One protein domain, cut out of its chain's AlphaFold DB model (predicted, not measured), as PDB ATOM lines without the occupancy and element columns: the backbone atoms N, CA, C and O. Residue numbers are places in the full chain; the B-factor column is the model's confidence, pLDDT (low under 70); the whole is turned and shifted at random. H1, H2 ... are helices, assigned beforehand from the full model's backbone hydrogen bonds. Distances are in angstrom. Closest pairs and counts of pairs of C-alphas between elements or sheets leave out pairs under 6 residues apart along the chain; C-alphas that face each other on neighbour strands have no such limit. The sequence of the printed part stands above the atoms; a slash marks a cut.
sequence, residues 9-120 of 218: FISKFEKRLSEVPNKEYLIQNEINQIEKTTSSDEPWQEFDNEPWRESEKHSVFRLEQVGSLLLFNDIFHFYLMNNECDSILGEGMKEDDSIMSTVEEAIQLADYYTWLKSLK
ATOM      1  N   PHE A   9      55.090  32.036  45.343       85.75
ATOM      2  CA  PHE A   9      55.055  33.392  44.795       85.75
ATOM      3  C   PHE A   9      55.884  34.357  45.643       85.75
ATOM      4  O   PHE A   9      56.690  35.104  45.086       85.75
ATOM      5  N   ILE A  10      55.762  34.284  46.974       86.88
ATOM      6  CA  ILE A  10      56.549  35.111  47.899       86.88
ATOM      7  C   ILE A  10      58.044  34.843  47.699       86.88
ATOM      8  O   ILE A  10      58.789  35.776  47.402       86.88
ATOM      9  N   SER A  11      58.488  33.582  47.762       84.25
ATOM     10  CA  SER A  11      59.919  33.251  47.673       84.25
ATOM     11  C   SER A  11      60.527  33.650  46.319       84.25
ATOM     12  O   SER A  11      61.640  34.185  46.254       84.25
ATOM     13  N   LYS A  12      59.793  33.456  45.211       84.44
ATOM     14  CA  LYS A  12      60.229  33.924  43.883       84.44
ATOM     15  C   LYS A  12      60.305  35.452  43.817       84.44
ATOM     16  O   LYS A  12      61.238  35.993  43.214       84.44
ATOM     17  N   PHE A  13      59.351  36.148  44.433       87.62
ATOM     18  CA  PHE A  13      59.305  37.603  44.414       87.62
ATOM     19  C   PHE A  13      60.397  38.236  45.259       87.62
ATOM     20  O   PHE A  13      61.065  39.149  44.786       87.62
ATOM     21  N   GLU A  14      60.658  37.725  46.460       86.38
ATOM     22  CA  GLU A  14      61.750  38.204  47.310       86.38
ATOM     23  C   GLU A  14      63.110  38.088  46.618       86.38
ATOM     24  O   GLU A  14      63.914  39.027  46.655       86.38
ATOM     25  N   LYS A  15      63.342  36.979  45.901       84.62
ATOM     26  CA  LYS A  15      64.536  36.817  45.069       84.62
ATOM     27  C   LYS A  15      64.632  37.933  44.028       84.62
ATOM     28  O   LYS A  15      65.644  38.633  43.980       84.62
ATOM     29  N   ARG A  16      63.572  38.160  43.245       80.81
ATOM     30  CA  ARG A  16      63.557  39.208  42.211       80.81
ATOM     31  C   ARG A  16      63.701  40.612  42.805       80.81
ATOM     32  O   ARG A  16      64.417  41.444  42.254       80.81
ATOM     33  N   LEU A  17      63.084  40.860  43.957       83.00
ATOM     34  CA  LEU A  17      63.143  42.125  44.682       83.00
ATOM     35  C   LEU A  17      64.572  42.480  45.120       83.00
ATOM     36  O   LEU A  17      64.898  43.660  45.257       83.00
ATOM     37  N   SER A  18      65.430  41.480  45.341       78.75
ATOM     38  CA  SER A  18      66.843  41.688  45.678       78.75
ATOM     39  C   SER A  18      67.713  42.088  44.476       78.75
ATOM     40  O   SER A  18      68.736  42.747  44.657       78.75
ATOM     41  N   GLU A  19      67.291  41.735  43.261       78.62
ATOM     42  CA  GLU A  19      68.043  41.941  42.017       78.62
ATOM     43  C   GLU A  19      67.733  43.289  41.350       78.62
ATOM     44  O   GLU A  19      68.543  43.800  40.576       78.62
ATOM     45  N   VAL A  20      66.561  43.872  41.631       71.69
ATOM     46  CA  VAL A  20      66.106  45.098  40.965       71.69
ATOM     47  C   VAL A  20      66.456  46.370  41.752       71.69
ATOM     48  O   VAL A  20      66.275  46.430  42.972       71.69
ATOM     49  N   PRO A  21      66.891  47.445  41.068       66.44
ATOM     50  CA  PRO A  21      67.168  48.725  41.716       66.44
ATOM     51  C   PRO A  21      65.886  49.451  42.159       66.44
ATOM     52  O   PRO A  21      65.881  50.105  43.200       66.44
ATOM     53  N   ASN A  22      64.783  49.319  41.408       72.38
ATOM     54  CA  ASN A  22      63.513  49.987  41.701       72.38
ATOM     55  C   ASN A  22      62.465  49.012  42.266       72.38
ATOM     56  O   ASN A  22      61.580  48.526  41.564       72.38
ATOM     57  N   LYS A  23      62.578  48.748  43.570       80.12
ATOM     58  CA  LYS A  23      61.695  47.841  44.325       80.12
ATOM     59  C   LYS A  23      60.236  48.303  44.360       80.12
ATOM     60  O   LYS A  23      59.330  47.480  44.305       80.12
ATOM     61  N   GLU A  24      60.014  49.615  44.436       78.56
ATOM     62  CA  GLU A  24      58.673  50.210  44.495       78.56
ATOM     63  C   GLU A  24      57.905  49.980  43.189       78.56
ATOM     64  O   GLU A  24      56.750  49.561  43.218       78.56
ATOM     65  N   TYR A  25      58.570  50.183  42.046       76.00
ATOM     66  CA  TYR A  25      57.989  49.874  40.742       76.00
ATOM     67  C   TYR A  25      57.640  48.393  40.612       76.00
ATOM     68  O   TYR A  25      56.535  48.079  40.182       76.00
ATOM     69  N   LEU A  26      58.546  47.495  41.016       78.75
ATOM     70  CA  LEU A  26      58.313  46.055  40.916       78.75
ATOM     71  C   LEU A  26      57.063  45.632  41.701       78.75
ATOM     72  O   LEU A  26      56.214  44.939  41.155       78.75
ATOM     73  N   ILE A  27      56.915  46.097  42.944       83.69
ATOM     74  CA  ILE A  27      55.750  45.756  43.774       83.69
ATOM     75  C   ILE A  27      54.458  46.340  43.188       83.69
ATOM     76  O   ILE A  27      53.445  45.648  43.134       83.69
ATOM     77  N   GLN A  28      54.479  47.586  42.704       80.06
ATOM     78  CA  GLN A  28      53.291  48.186  42.089       80.06
ATOM     79  C   GLN A  28      52.902  47.488  40.781       80.06
ATOM     80  O   GLN A  28      51.716  47.291  40.526       80.06
ATOM     81  N   ASN A  29      53.885  47.125  39.955       79.94
ATOM     82  CA  ASN A  29      53.653  46.376  38.726       79.94
ATOM     83  C   ASN A  29      53.010  45.025  39.047       79.94
ATOM     84  O   ASN A  29      51.998  44.681  38.451       79.94
ATOM     85  N   GLU A  30      53.539  44.317  40.041       84.56
ATOM     86  CA  GLU A  30      53.023  43.022  40.475       84.56
ATOM     87  C   GLU A  30      51.561  43.098  40.940       84.56
ATOM     88  O   GLU A  30      50.718  42.340  40.466       84.56
ATOM     89  N   ILE A  31      51.232  44.071  41.801       85.94
ATOM     90  CA  ILE A  31      49.855  44.313  42.259       85.94
ATOM     91  C   ILE A  31      48.932  44.586  41.067       85.94
ATOM     92  O   ILE A  31      47.864  43.984  40.969       85.94
ATOM     93  N   ASN A  32      49.350  45.455  40.142       81.62
ATOM     94  CA  ASN A  32      48.539  45.813  38.980       81.62
ATOM     95  C   ASN A  32      48.275  44.610  38.062       81.62
ATOM     96  O   ASN A  32      47.182  44.499  37.511       81.62
ATOM     97  N   GLN A  33      49.255  43.719  37.881       78.25
ATOM     98  CA  GLN A  33      49.088  42.520  37.054       78.25
ATOM     99  C   GLN A  33      48.111  41.528  37.690       78.25
ATOM    100  O   GLN A  33      47.229  41.012  36.999       78.25
ATOM    101  N   ILE A  34      48.212  41.310  39.005       84.38
ATOM    102  CA  ILE A  34      47.267  40.462  39.747       84.38
ATOM    103  C   ILE A  34      45.852  41.044  39.658       84.38
ATOM    104  O   ILE A  34      44.909  40.324  39.334       84.38
ATOM    105  N   GLU A  35      45.688  42.349  39.882       84.81
ATOM    106  CA  GLU A  35      44.379  43.013  39.813       84.81
ATOM    107  C   GLU A  35      43.781  42.942  38.408       84.81
ATOM    108  O   GLU A  35      42.612  42.597  38.255       84.81
ATOM    109  N   LYS A  36      44.578  43.198  37.366       78.69
ATOM    110  CA  LYS A  36      44.125  43.092  35.975       78.69
ATOM    111  C   LYS A  36      43.676  41.671  35.631       78.69
ATOM    112  O   LYS A  36      42.648  41.497  34.987       78.69
ATOM    113  N   THR A  37      44.436  40.676  36.075       76.62
ATOM    114  CA  THR A  37      44.147  39.255  35.847       76.62
ATOM    115  C   THR A  37      42.843  38.834  36.510       76.62
ATOM    116  O   THR A  37      41.978  38.233  35.879       76.62
ATOM    117  N   THR A  38      42.705  39.175  37.787       79.06
ATOM    118  CA  THR A  38      41.596  38.714  38.627       79.06
ATOM    119  C   THR A  38      40.314  39.512  38.400       79.06
ATOM    120  O   THR A  38      39.250  39.084  38.830       79.06
ATOM    121  N   SER A  39      40.379  40.648  37.697       75.94
ATOM    122  CA  SER A  39      39.208  41.458  37.323       75.94
ATOM    123  C   SER A  39      38.622  41.109  35.946       75.94
ATOM    124  O   SER A  39      37.664  41.756  35.526       75.94
ATOM    125  N   SER A  40      39.216  40.163  35.210       67.75
ATOM    126  CA  SER A  40      38.742  39.748  33.884       67.75
ATOM    127  C   SER A  40      37.949  38.447  33.972       67.75
ATOM    128  O   SER A  40      38.493  37.425  34.386       67.75
ATOM    129  N   ASP A  41      36.696  38.480  33.516       59.03
ATOM    130  CA  ASP A  41      35.833  37.293  33.388       59.03
ATOM    131  C   ASP A  41      35.980  36.605  32.018       59.03
ATOM    132  O   ASP A  41      35.439  35.520  31.789       59.03
ATOM    133  N   GLU A  42      36.692  37.227  31.073       56.00
ATOM    134  CA  GLU A  42      36.880  36.662  29.738       56.00
ATOM    135  C   GLU A  42      38.018  35.626  29.737       56.00
ATOM    136  O   GLU A  42      39.127  35.937  30.189       56.00
ATOM    137  N   PRO A  43      37.798  34.406  29.197       49.62
ATOM    138  CA  PRO A  43      38.894  33.514  28.854       49.62
ATOM    139  C   PRO A  43      39.721  34.219  27.782       49.62
ATOM    140  O   PRO A  43      39.244  34.427  26.665       49.62
ATOM    141  N   TRP A  44      40.924  34.655  28.156       53.25
ATOM    142  CA  TRP A  44      41.777  35.478  27.308       53.25
ATOM    143  C   TRP A  44      41.940  34.829  25.933       53.25
ATOM    144  O   TRP A  44      42.574  33.784  25.795       53.25
ATOM    145  N   GLN A  45      41.358  35.454  24.909       41.00
ATOM    146  CA  GLN A  45      41.722  35.151  23.534       41.00
ATOM    147  C   GLN A  45      43.216  35.456  23.389       41.00
ATOM    148  O   GLN A  45      43.678  36.514  23.817       41.00
ATOM    149  N   GLU A  46      43.964  34.503  22.831       38.75
ATOM    150  CA  GLU A  46      45.380  34.610  22.473       38.75
ATOM    151  C   GLU A  46      45.606  35.789  21.506       38.75
ATOM    152  O   GLU A  46      45.734  35.627  20.295       38.75
ATOM    153  N   PHE A  47      45.632  37.015  22.019       38.56
ATOM    154  CA  PHE A  47      46.062  38.190  21.274       38.56
ATOM    155  C   PHE A  47      47.522  38.466  21.625       38.56
ATOM    156  O   PHE A  47      47.854  39.322  22.440       38.56
ATOM    157  N   ASP A  48      48.413  37.723  20.972       39.88
ATOM    158  CA  ASP A  48      49.874  37.759  21.140       39.88
ATOM    159  C   ASP A  48      50.557  39.111  20.831       39.88
ATOM    160  O   ASP A  48      51.778  39.217  20.905       39.88
ATOM    161  N   ASN A  49      49.812  40.171  20.504       40.84
ATOM    162  CA  ASN A  49      50.374  41.407  19.947       40.84
ATOM    163  C   ASN A  49      50.061  42.679  20.742       40.84
ATOM    164  O   ASN A  49      50.179  43.781  20.201       40.84
ATOM    165  N   GLU A  50      49.675  42.570  22.011       40.44
ATOM    166  CA  GLU A  50      49.343  43.759  22.789       40.44
ATOM    167  C   GLU A  50      50.546  44.319  23.578       40.44
ATOM    168  O   GLU A  50      51.149  43.613  24.391       40.44
ATOM    169  N   PRO A  51      50.909  45.604  23.382       41.00
ATOM    170  CA  PRO A  51      52.138  46.204  23.919       41.00
ATOM    171  C   PRO A  51      52.221  46.242  25.453       41.00
ATOM    172  O   PRO A  51      53.298  46.439  26.007       41.00
ATOM    173  N   TRP A  52      51.122  46.011  26.175       43.88
ATOM    174  CA  TRP A  52      51.166  45.868  27.633       43.88
ATOM    175  C   TRP A  52      51.758  44.543  28.113       43.88
ATOM    176  O   TRP A  52      52.187  44.497  29.264       43.88
ATOM    177  N   ARG A  53      51.875  43.501  27.275       39.59
ATOM    178  CA  ARG A  53      52.590  42.268  27.657       39.59
ATOM    179  C   ARG A  53      54.089  42.490  27.904       39.59
ATOM    180  O   ARG A  53      54.728  41.679  28.566       39.59
ATOM    181  N   GLU A  54      54.681  43.605  27.465       43.31
ATOM    182  CA  GLU A  54      56.048  43.948  27.892       43.31
ATOM    183  C   GLU A  54      56.128  44.228  29.399       43.31
ATOM    184  O   GLU A  54      57.111  43.856  30.030       43.31
ATOM    185  N   SER A  55      55.064  44.757  30.014       44.78
ATOM    186  CA  SER A  55      54.989  44.919  31.476       44.78
ATOM    187  C   SER A  55      54.813  43.589  32.232       44.78
ATOM    188  O   SER A  55      55.221  43.488  33.392       44.78
ATOM    189  N   GLU A  56      54.288  42.551  31.565       47.59
ATOM    190  CA  GLU A  56      54.166  41.182  32.097       47.59
ATOM    191  C   GLU A  56      55.529  40.473  32.176       47.59
ATOM    192  O   GLU A  56      55.738  39.644  33.060       47.59
ATOM    193  N   LYS A  57      56.515  40.849  31.343       51.62
ATOM    194  CA  LYS A  57      57.881  40.279  31.396       51.62
ATOM    195  C   LYS A  57      58.606  40.546  32.719       51.62
ATOM    196  O   LYS A  57      59.563  39.837  33.035       51.62
ATOM    197  N   HIS A  58      58.156  41.539  33.485       57.47
ATOM    198  CA  HIS A  58      58.771  41.957  34.746       57.47
ATOM    199  C   HIS A  58      57.982  41.515  35.984       57.47
ATOM    200  O   HIS A  58      58.390  41.846  37.097       57.47
ATOM    201  N   SER A  59      56.875  40.786  35.806       63.03
ATOM    202  CA  SER A  59      56.108  40.204  36.907       63.03
ATOM    203  C   SER A  59      56.631  38.811  37.258       63.03
ATOM    204  O   SER A  59      57.086  38.054  36.393       63.03
ATOM    205  N   VAL A  60      56.615  38.480  38.549       66.88
ATOM    206  CA  VAL A  60      56.966  37.134  39.027       66.88
ATOM    207  C   VAL A  60      55.776  36.193  38.884       66.88
ATOM    208  O   VAL A  60      55.954  35.019  38.550       66.88
ATOM    209  N   PHE A  61      54.572  36.724  39.065       67.00
ATOM    210  CA  PHE A  61      53.337  36.090  38.649       67.00
ATOM    211  C   PHE A  61      53.288  35.954  37.117       67.00
ATOM    212  O   PHE A  61      53.385  36.933  36.379       67.00
ATOM    213  N   ARG A  62      53.137  34.716  36.630       64.69
ATOM    214  CA  ARG A  62      52.914  34.424  35.212       64.69
ATOM    215  C   ARG A  62      51.594  33.692  35.041       64.69
ATOM    216  O   ARG A  62      51.392  32.625  35.611       64.69
ATOM    217  N   LEU A  63      50.751  34.269  34.197       56.00
ATOM    218  CA  LEU A  63      49.408  33.807  33.851       56.00
ATOM    219  C   LEU A  63      49.359  32.410  33.224       56.00
ATOM    220  O   LEU A  63      48.366  31.711  33.373       56.00
ATOM    221  N   GLU A  64      50.439  31.985  32.565       55.88
ATOM    222  CA  GLU A  64      50.543  30.693  31.864       55.88
ATOM    223  C   GLU A  64      50.431  29.464  32.788       55.88
ATOM    224  O   GLU A  64      50.442  28.335  32.304       55.88
ATOM    225  N   GLN A  65      50.363  29.660  34.108       53.28
ATOM    226  CA  GLN A  65      50.369  28.581  35.101       53.28
ATOM    227  C   GLN A  65      48.983  28.226  35.638       53.28
ATOM    228  O   GLN A  65      48.857  27.225  36.330       53.28
ATOM    229  N   VAL A  66      47.949  29.003  35.315       56.66
ATOM    230  CA  VAL A  66      46.649  28.879  35.976       56.66
ATOM    231  C   VAL A  66      45.674  28.090  35.102       56.66
ATOM    232  O   VAL A  66      45.548  28.375  33.916       56.66
ATOM    233  N   GLY A  67      44.997  27.095  35.684       63.78
ATOM    234  CA  GLY A  67      43.991  26.260  35.015       63.78
ATOM    235  C   GLY A  67      42.730  27.030  34.583       63.78
ATOM    236  O   GLY A  67      42.776  27.963  33.789       63.78
ATOM    237  N   SER A  68      41.549  26.632  35.065       75.00
ATOM    238  CA  SER A  68      40.318  27.377  34.757       75.00
ATOM    239  C   SER A  68      40.353  28.763  35.409       75.00
ATOM    240  O   SER A  68      40.214  28.871  36.626       75.00
ATOM    241  N   LEU A  69      40.505  29.820  34.604       75.75
ATOM    242  CA  LEU A  69      40.589  31.204  35.088       75.75
ATOM    243  C   LEU A  69      39.339  31.634  35.869       75.75
ATOM    244  O   LEU A  69      39.455  32.328  36.872       75.75
ATOM    245  N   LEU A  70      38.154  31.186  35.439       79.94
ATOM    246  CA  LEU A  70      36.891  31.478  36.123       79.94
ATOM    247  C   LEU A  70      36.886  30.896  37.538       79.94
ATOM    248  O   LEU A  70      36.691  31.619  38.508       79.94
ATOM    249  N   LEU A  71      37.186  29.598  37.657       82.06
ATOM    250  CA  LEU A  71      37.245  28.920  38.951       82.06
ATOM    251  C   LEU A  71      38.334  29.528  39.843       82.06
ATOM    252  O   LEU A  71      38.123  29.736  41.033       82.06
ATOM    253  N   PHE A  72      39.489  29.837  39.258       86.00
ATOM    254  CA  PHE A  72      40.592  30.464  39.967       86.00
ATOM    255  C   PHE A  72      40.214  31.836  40.535       86.00
ATOM    256  O   PHE A  72      40.446  32.085  41.716       86.00
ATOM    257  N   ASN A  73      39.611  32.708  39.720       86.31
ATOM    258  CA  ASN A  73      39.196  34.045  40.141       86.31
ATOM    259  C   ASN A  73      38.116  33.972  41.227       86.31
ATOM    260  O   ASN A  73      38.210  34.697  42.219       86.31
ATOM    261  N   ASP A  74      37.146  33.064  41.085       86.12
ATOM    262  CA  ASP A  74      36.112  32.839  42.097       86.12
ATOM    263  C   ASP A  74      36.729  32.434  43.442       86.12
ATOM    264  O   ASP A  74      36.421  33.039  44.471       86.12
ATOM    265  N   ILE A  75      37.650  31.463  43.443       88.50
ATOM    266  CA  ILE A  75      38.340  31.016  44.661       88.50
ATOM    267  C   ILE A  75      39.183  32.147  45.256       88.50
ATOM    268  O   ILE A  75      39.119  32.389  46.461       88.50
ATOM    269  N   PHE A  76      39.950  32.855  44.426       89.56
ATOM    270  CA  PHE A  76      40.810  33.957  44.848       89.56
ATOM    271  C   PHE A  76      40.011  35.059  45.558       89.56
ATOM    272  O   PHE A  76      40.338  35.437  46.685       89.56
ATOM    273  N   HIS A  77      38.936  35.550  44.935       88.50
ATOM    274  CA  HIS A  77      38.109  36.614  45.513       88.50
ATOM    275  C   HIS A  77      37.350  36.138  46.745       88.50
ATOM    276  O   HIS A  77      37.256  36.868  47.735       88.50
ATOM    277  N   PHE A  78      36.830  34.911  46.714       88.38
ATOM    278  CA  PHE A  78      36.101  34.356  47.844       88.38
ATOM    279  C   PHE A  78      37.009  34.178  49.069       88.38
ATOM    280  O   PHE A  78      36.623  34.579  50.172       88.38
ATOM    281  N   TYR A  79      38.233  33.678  48.877       91.19
ATOM    282  CA  TYR A  79      39.225  33.564  49.943       91.19
ATOM    283  C   TYR A  79      39.653  34.930  50.482       91.19
ATOM    284  O   TYR A  79      39.702  35.111  51.696       91.19
ATOM    285  N   LEU A  80      39.899  35.924  49.621       88.31
ATOM    286  CA  LEU A  80      40.246  37.277  50.074       88.31
ATOM    287  C   LEU A  80      39.158  37.916  50.950       88.31
ATOM    288  O   LEU A  80      39.474  38.695  51.850       88.31
ATOM    289  N   MET A  81      37.887  37.608  50.685       87.75
ATOM    290  CA  MET A  81      36.751  38.175  51.415       87.75
ATOM    291  C   MET A  81      36.420  37.414  52.702       87.75
ATOM    292  O   MET A  81      36.058  38.041  53.698       87.75
ATOM    293  N   ASN A  82      36.527  36.082  52.686       87.00
ATOM    294  CA  ASN A  82      36.021  35.223  53.763       87.00
ATOM    295  C   ASN A  82      37.118  34.466  54.524       87.00
ATOM    296  O   ASN A  82      36.849  33.929  55.596       87.00
ATOM    297  N   ASN A  83      38.348  34.438  54.004       85.12
ATOM    298  CA  ASN A  83      39.476  33.664  54.530       85.12
ATOM    299  C   ASN A  83      39.169  32.151  54.649       85.12
ATOM    300  O   ASN A  83      39.674  31.461  55.536       85.12
ATOM    301  N   GLU A  84      38.319  31.643  53.754       85.25
ATOM    302  CA  GLU A  84      37.940  30.237  53.595       85.25
ATOM    303  C   GLU A  84      37.545  29.958  52.136       85.25
ATOM    304  O   GLU A  84      37.154  30.881  51.429       85.25
ATOM    305  N   CYS A  85      37.620  28.695  51.697       81.94
ATOM    306  CA  CYS A  85      37.178  28.258  50.359       81.94
ATOM    307  C   CYS A  85      36.244  27.038  50.396       81.94
ATOM    308  O   CYS A  85      35.676  26.658  49.377       81.94
ATOM    309  N   ASP A  86      36.077  26.391  51.553       78.75
ATOM    310  CA  ASP A  86      35.371  25.109  51.657       78.75
ATOM    311  C   ASP A  86      33.886  25.184  51.287       78.75
ATOM    312  O   ASP A  86      33.312  24.167  50.895       78.75
ATOM    313  N   SER A  87      33.284  26.366  51.429       78.62
ATOM    314  CA  SER A  87      31.863  26.648  51.224       78.62
ATOM    315  C   SER A  87      31.470  26.813  49.750       78.62
ATOM    316  O   SER A  87      30.290  26.680  49.429       78.62
ATOM    317  N   ILE A  88      32.438  27.038  48.854       80.12
ATOM    318  CA  ILE A  88      32.220  27.134  47.398       80.12
ATOM    319  C   ILE A  88      32.616  25.857  46.642       80.12
ATOM    320  O   ILE A  88      32.331  25.728  45.454       80.12
ATOM    321  N   LEU A  89      33.240  24.895  47.328       82.75
ATOM    322  CA  LEU A  89      33.678  23.623  46.754       82.75
ATOM    323  C   LEU A  89      32.644  22.523  47.022       82.75
ATOM    324  O   LEU A  89      32.390  22.162  48.171       82.75
ATOM    325  N   GLY A  90      32.076  21.945  45.961       81.06
ATOM    326  CA  GLY A  90      31.233  20.748  46.074       81.06
ATOM    327  C   GLY A  90      32.041  19.502  46.464       81.06
ATOM    328  O   GLY A  90      33.238  19.441  46.201       81.06
ATOM    329  N   GLU A  91      31.402  18.475  47.042       79.06
ATOM    330  CA  GLU A  91      32.094  17.230  47.443       79.06
ATOM    331  C   GLU A  91      32.860  16.589  46.275       79.06
ATOM    332  O   GLU A  91      34.033  16.264  46.423       79.06
ATOM    333  N   GLY A  92      32.263  16.540  45.080       77.69
ATOM    334  CA  GLY A  92      32.938  16.025  43.881       77.69
ATOM    335  C   GLY A  92      34.110  16.881  43.382       77.69
ATOM    336  O   GLY A  92      34.956  16.376  42.659       77.69
ATOM    337  N   MET A  93      34.196  18.160  43.771       80.88
ATOM    338  CA  MET A  93      35.350  19.016  43.457       80.88
ATOM    339  C   MET A  93      36.520  18.767  44.412       80.88
ATOM    340  O   MET A  93      37.670  18.932  44.025       80.88
ATOM    341  N   LYS A  94      36.229  18.361  45.655       81.75
ATOM    342  CA  LYS A  94      37.245  18.053  46.673       81.75
ATOM    343  C   LYS A  94      37.963  16.728  46.412       81.75
ATOM    344  O   LYS A  94      39.027  16.497  46.976       81.75
ATOM    345  N   GLU A  95      37.378  15.871  45.578       84.38
ATOM    346  CA  GLU A  95      37.948  14.587  45.155       84.38
ATOM    347  C   GLU A  95      38.803  14.696  43.877       84.38
ATOM    348  O   GLU A  95      39.467  13.729  43.509       84.38
ATOM    349  N   ASP A  96      38.797  15.850  43.199       84.81
ATOM    350  CA  ASP A  96      39.566  16.084  41.973       84.81
ATOM    351  C   ASP A  96      40.890  16.802  42.286       84.81
ATOM    352  O   ASP A  96      40.920  17.990  42.622       84.81
ATOM    353  N   ASP A  97      42.003  16.079  42.135       84.44
ATOM    354  CA  ASP A  97      43.357  16.586  42.392       84.44
ATOM    355  C   ASP A  97      43.705  17.833  41.552       84.44
ATOM    356  O   ASP A  97      44.424  18.717  42.020       84.44
ATOM    357  N   SER A  98      43.183  17.952  40.325       81.62
ATOM    358  CA  SER A  98      43.435  19.115  39.461       81.62
ATOM    359  C   SER A  98      42.699  20.356  39.962       81.62
ATOM    360  O   SER A  98      43.220  21.475  39.871       81.62
ATOM    361  N   ILE A  99      41.484  20.175  40.485       83.62
ATOM    362  CA  ILE A  99      40.714  21.263  41.090       83.62
ATOM    363  C   ILE A  99      41.378  21.692  42.393       83.62
ATOM    364  O   ILE A  99      41.596  22.885  42.597       83.62
ATOM    365  N   MET A 100      41.779  20.738  43.233       86.31
ATOM    366  CA  MET A 100      42.473  21.037  44.486       86.31
ATOM    367  C   MET A 100      43.815  21.741  44.256       86.31
ATOM    368  O   MET A 100      44.115  22.697  44.968       86.31
ATOM    369  N   SER A 101      44.567  21.382  43.210       84.44
ATOM    370  CA  SER A 101      45.763  22.132  42.798       84.44
ATOM    371  C   SER A 101      45.438  23.589  42.438       84.44
ATOM    372  O   SER A 101      46.162  24.500  42.834       84.44
ATOM    373  N   THR A 102      44.328  23.832  41.730       84.44
ATOM    374  CA  THR A 102      43.875  25.196  41.388       84.44
ATOM    375  C   THR A 102      43.475  25.979  42.644       84.44
ATOM    376  O   THR A 102      43.785  27.165  42.764       84.44
ATOM    377  N   VAL A 103      42.815  25.319  43.602       87.38
ATOM    378  CA  VAL A 103      42.450  25.903  44.902       87.38
ATOM    379  C   VAL A 103      43.697  26.320  45.678       87.38
ATOM    380  O   VAL A 103      43.759  27.445  46.175       87.38
ATOM    381  N   GLU A 104      44.695  25.443  45.769       87.06
ATOM    382  CA  GLU A 104      45.948  25.729  46.469       87.06
ATOM    383  C   GLU A 104      46.704  26.904  45.841       87.06
ATOM    384  O   GLU A 104      47.182  27.782  46.562       87.06
ATOM    385  N   GLU A 105      46.780  26.966  44.511       85.31
ATOM    386  CA  GLU A 105      47.410  28.084  43.804       85.31
ATOM    387  C   GLU A 105      46.667  29.408  44.012       85.31
ATOM    388  O   GLU A 105      47.307  30.434  44.253       85.31
ATOM    389  N   ALA A 106      45.331  29.399  43.969       87.75
ATOM    390  CA  ALA A 106      44.517  30.593  44.194       87.75
ATOM    391  C   ALA A 106      44.688  31.140  45.619       87.75
ATOM    392  O   ALA A 106      44.850  32.349  45.805       87.75
ATOM    393  N   ILE A 107      44.727  30.251  46.619       89.69
ATOM    394  CA  ILE A 107      45.000  30.614  48.017       89.69
ATOM    395  C   ILE A 107      46.410  31.195  48.152       89.69
ATOM    396  O   ILE A 107      46.580  32.271  48.726       89.69
ATOM    397  N   GLN A 108      47.423  30.540  47.572       87.75
ATOM    398  CA  GLN A 108      48.792  31.060  47.591       87.75
ATOM    399  C   GLN A 108      48.883  32.439  46.924       87.75
ATOM    400  O   GLN A 108      49.573  33.322  47.438       87.75
ATOM    401  N   LEU A 109      48.176  32.670  45.814       88.88
ATOM    402  CA  LEU A 109      48.158  33.983  45.174       88.88
ATOM    403  C   LEU A 109      47.478  35.038  46.057       88.88
ATOM    404  O   LEU A 109      47.960  36.167  46.139       88.88
ATOM    405  N   ALA A 110      46.386  34.693  46.737       90.25
ATOM    406  CA  ALA A 110      45.679  35.608  47.628       90.25
ATOM    407  C   ALA A 110      46.517  35.998  48.858       90.25
ATOM    408  O   ALA A 110      46.592  37.182  49.213       90.25
ATOM    409  N   ASP A 111      47.213  35.033  49.462       90.62
ATOM    410  CA  ASP A 111      48.168  35.281  50.545       90.62
ATOM    411  C   ASP A 111      49.317  36.180  50.066       90.62
ATOM    412  O   ASP A 111      49.683  37.152  50.733       90.62
ATOM    413  N   TYR A 112      49.848  35.906  48.872       90.56
ATOM    414  CA  TYR A 112      50.890  36.712  48.245       90.56
ATOM    415  C   TYR A 112      50.429  38.145  47.961       90.56
ATOM    416  O   TYR A 112      51.126  39.099  48.299       90.56
ATOM    417  N   TYR A 113      49.233  38.324  47.406       90.69
ATOM    418  CA  TYR A 113      48.641  39.635  47.147       90.69
ATOM    419  C   TYR A 113      48.440  40.439  48.437       90.69
ATOM    420  O   TYR A 113      48.770  41.628  48.509       90.69
ATOM    421  N   THR A 114      47.955  39.776  49.488       89.50
ATOM    422  CA  THR A 114      47.807  40.375  50.819       89.50
ATOM    423  C   THR A 114      49.164  40.779  51.387       89.50
ATOM    424  O   THR A 114      49.319  41.894  51.894       89.50
ATOM    425  N   TRP A 115      50.173  39.918  51.241       90.94
ATOM    426  CA  TRP A 115      51.546  40.211  51.627       90.94
ATOM    427  C   TRP A 115      52.107  41.420  50.865       90.94
ATOM    428  O   TRP A 115      52.579  42.353  51.515       90.94
ATOM    429  N   LEU A 116      51.962  41.493  49.535       88.88
ATOM    430  CA  LEU A 116      52.389  42.642  48.721       88.88
ATOM    431  C   LEU A 116      51.764  43.953  49.216       88.88
ATOM    432  O   LEU A 116      52.466  44.951  49.394       88.88
ATOM    433  N   LYS A 117      50.456  43.951  49.507       86.50
ATOM    434  CA  LYS A 117      49.754  45.114  50.078       86.50
ATOM    435  C   LYS A 117      50.227  45.463  51.488       86.50
ATOM    436  O   LYS A 117      50.192  46.633  51.876       86.50
ATOM    437  N   SER A 118      50.683  44.473  52.254       85.88
ATOM    438  CA  SER A 118      51.188  44.662  53.616       85.88
ATOM    439  C   SER A 118      52.571  45.313  53.681       85.88
ATOM    440  O   SER A 118      52.906  45.892  54.717       85.88
ATOM    441  N   LEU A 119      53.347  45.300  52.585       83.81
ATOM    442  CA  LEU A 119      54.736  45.783  52.538       83.81
ATOM    443  C   LEU A 119      54.917  47.290  52.819       83.81
ATOM    444  O   LEU A 119      56.029  47.796  52.691       83.81
ATOM    445  N   LYS A 120      53.865  48.016  53.239       60.56
ATOM    446  CA  LYS A 120      53.869  49.450  53.593       60.56
ATOM    447  C   LYS A 120      54.772  50.263  52.673       60.56
ATOM    448  O   LYS A 120      55.556  51.109  53.104       60.56
TER     449      LYS A 120
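Overview. This is residues 9 to 120 of the 218 residues of an uncharacterized protein of Muricauda sp. ES.050 (UniProt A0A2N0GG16). One long helix, H6, runs through the middle, with H4 crossing it on one side and the two arms of a narrow V, H1 and H2, reaching its later half. Residues 39 to 68, with the short helix H3 in them, make a wide loop that leaves the end of H2, sticks out at residues 45 to 54 and comes back past the core to the start of H4, while the short helix H5 sits at the corner where H6 begins. The printed part has 112 residues with six named helices, H1 to H6 in order along the chain, and no named strand; the class is all helix. The whole is compact, with a radius of gyration of the C-alphas of 14.9 A, and its C-alphas span 47 by 34 by 21 A.

Arrangement. Start at H6, residues 97 to 118, the hub, which touches four other helices. Look first at H4, residues 69 to 82: it touches H6, which touches it with residues 102 to 110 alone, and the closest C-alphas, of Phe 76 and Ala 106, are 5.0 A apart. The two run the same way at a steep tilt of 52 degrees. H2, residues 23 to 38, touches H6 with residues 27 to 34 alone, meeting residues 113 to 117 of H6; the closest C-alphas, of Ile 27 and Leu 116, are 6.7 A apart, and the helices run opposite ways at a steep tilt of 42 degrees. At its last residue H2 only just touches H4, with 3 pairs of C-alphas within 8 A; the closest are those of Thr 38 and Asn 73, 5.5 A apart, and the steep tilt of 68 degrees is only just short of about perpendicular. H1, residues 9 to 19, touches residues 108 to 112 of H6 alone, with the C-alphas of Ile 10 and Tyr 112 closest at 5.9 A, the same way at a steep tilt of 45 degrees. None of these four touching pairs is at a shallow tilt: the helix packing is mostly crossed, the helices meeting at steep angles. H1 and H2 are close but not clearly touching, with the C-alphas of Leu 17 and Lys 23 closest at 5.9 A, and run opposite ways at a shallow tilt of 32 degrees. H5, residues 91 to 94, and H6 touch only at the corner, and only just, with 3 pairs of C-alphas within 8 A; the closest are those of Met 93 and Ile 99, at 6.3 A. H3, residues 53 to 56, touches no helix but is near H2, the C-alphas of Gln 33 and Glu 56 being 7.2 A apart. Among the pairs that are apart are H1 and H4, and H3 and H6. In H2, H4 and H6 every O i to N i+4 pair is within hydrogen-bond range, in H1 6 of 7 are, and H3 and H5 are too short for such a pair.

Along the chain. Find C-alpha 97 at (43.357, 16.586, 42.392); from there H6 runs 31.2 A to C-alpha 118 at (51.188, 44.662, 53.616). H2 is 22.8 A long, H4 19.6 A and H1 15.8 A, the last beginning at C-alpha 9 at (55.055, 33.392, 44.795). H3 and H5 have four residues each.

Size, cuts and confidence. The C-alphas farthest apart are those of Pro 21 and Glu 91, 47.5 A. The printed part has no cut. The links H2 to H3, 14 residues, and H3 to H4, 12 residues, are long. Residues 18 to 23 and 45 to 54 stand free. The mean pLDDT of the printed part is 75.3, and residue 21, residues 40 to 67 and residue 120 are under 70.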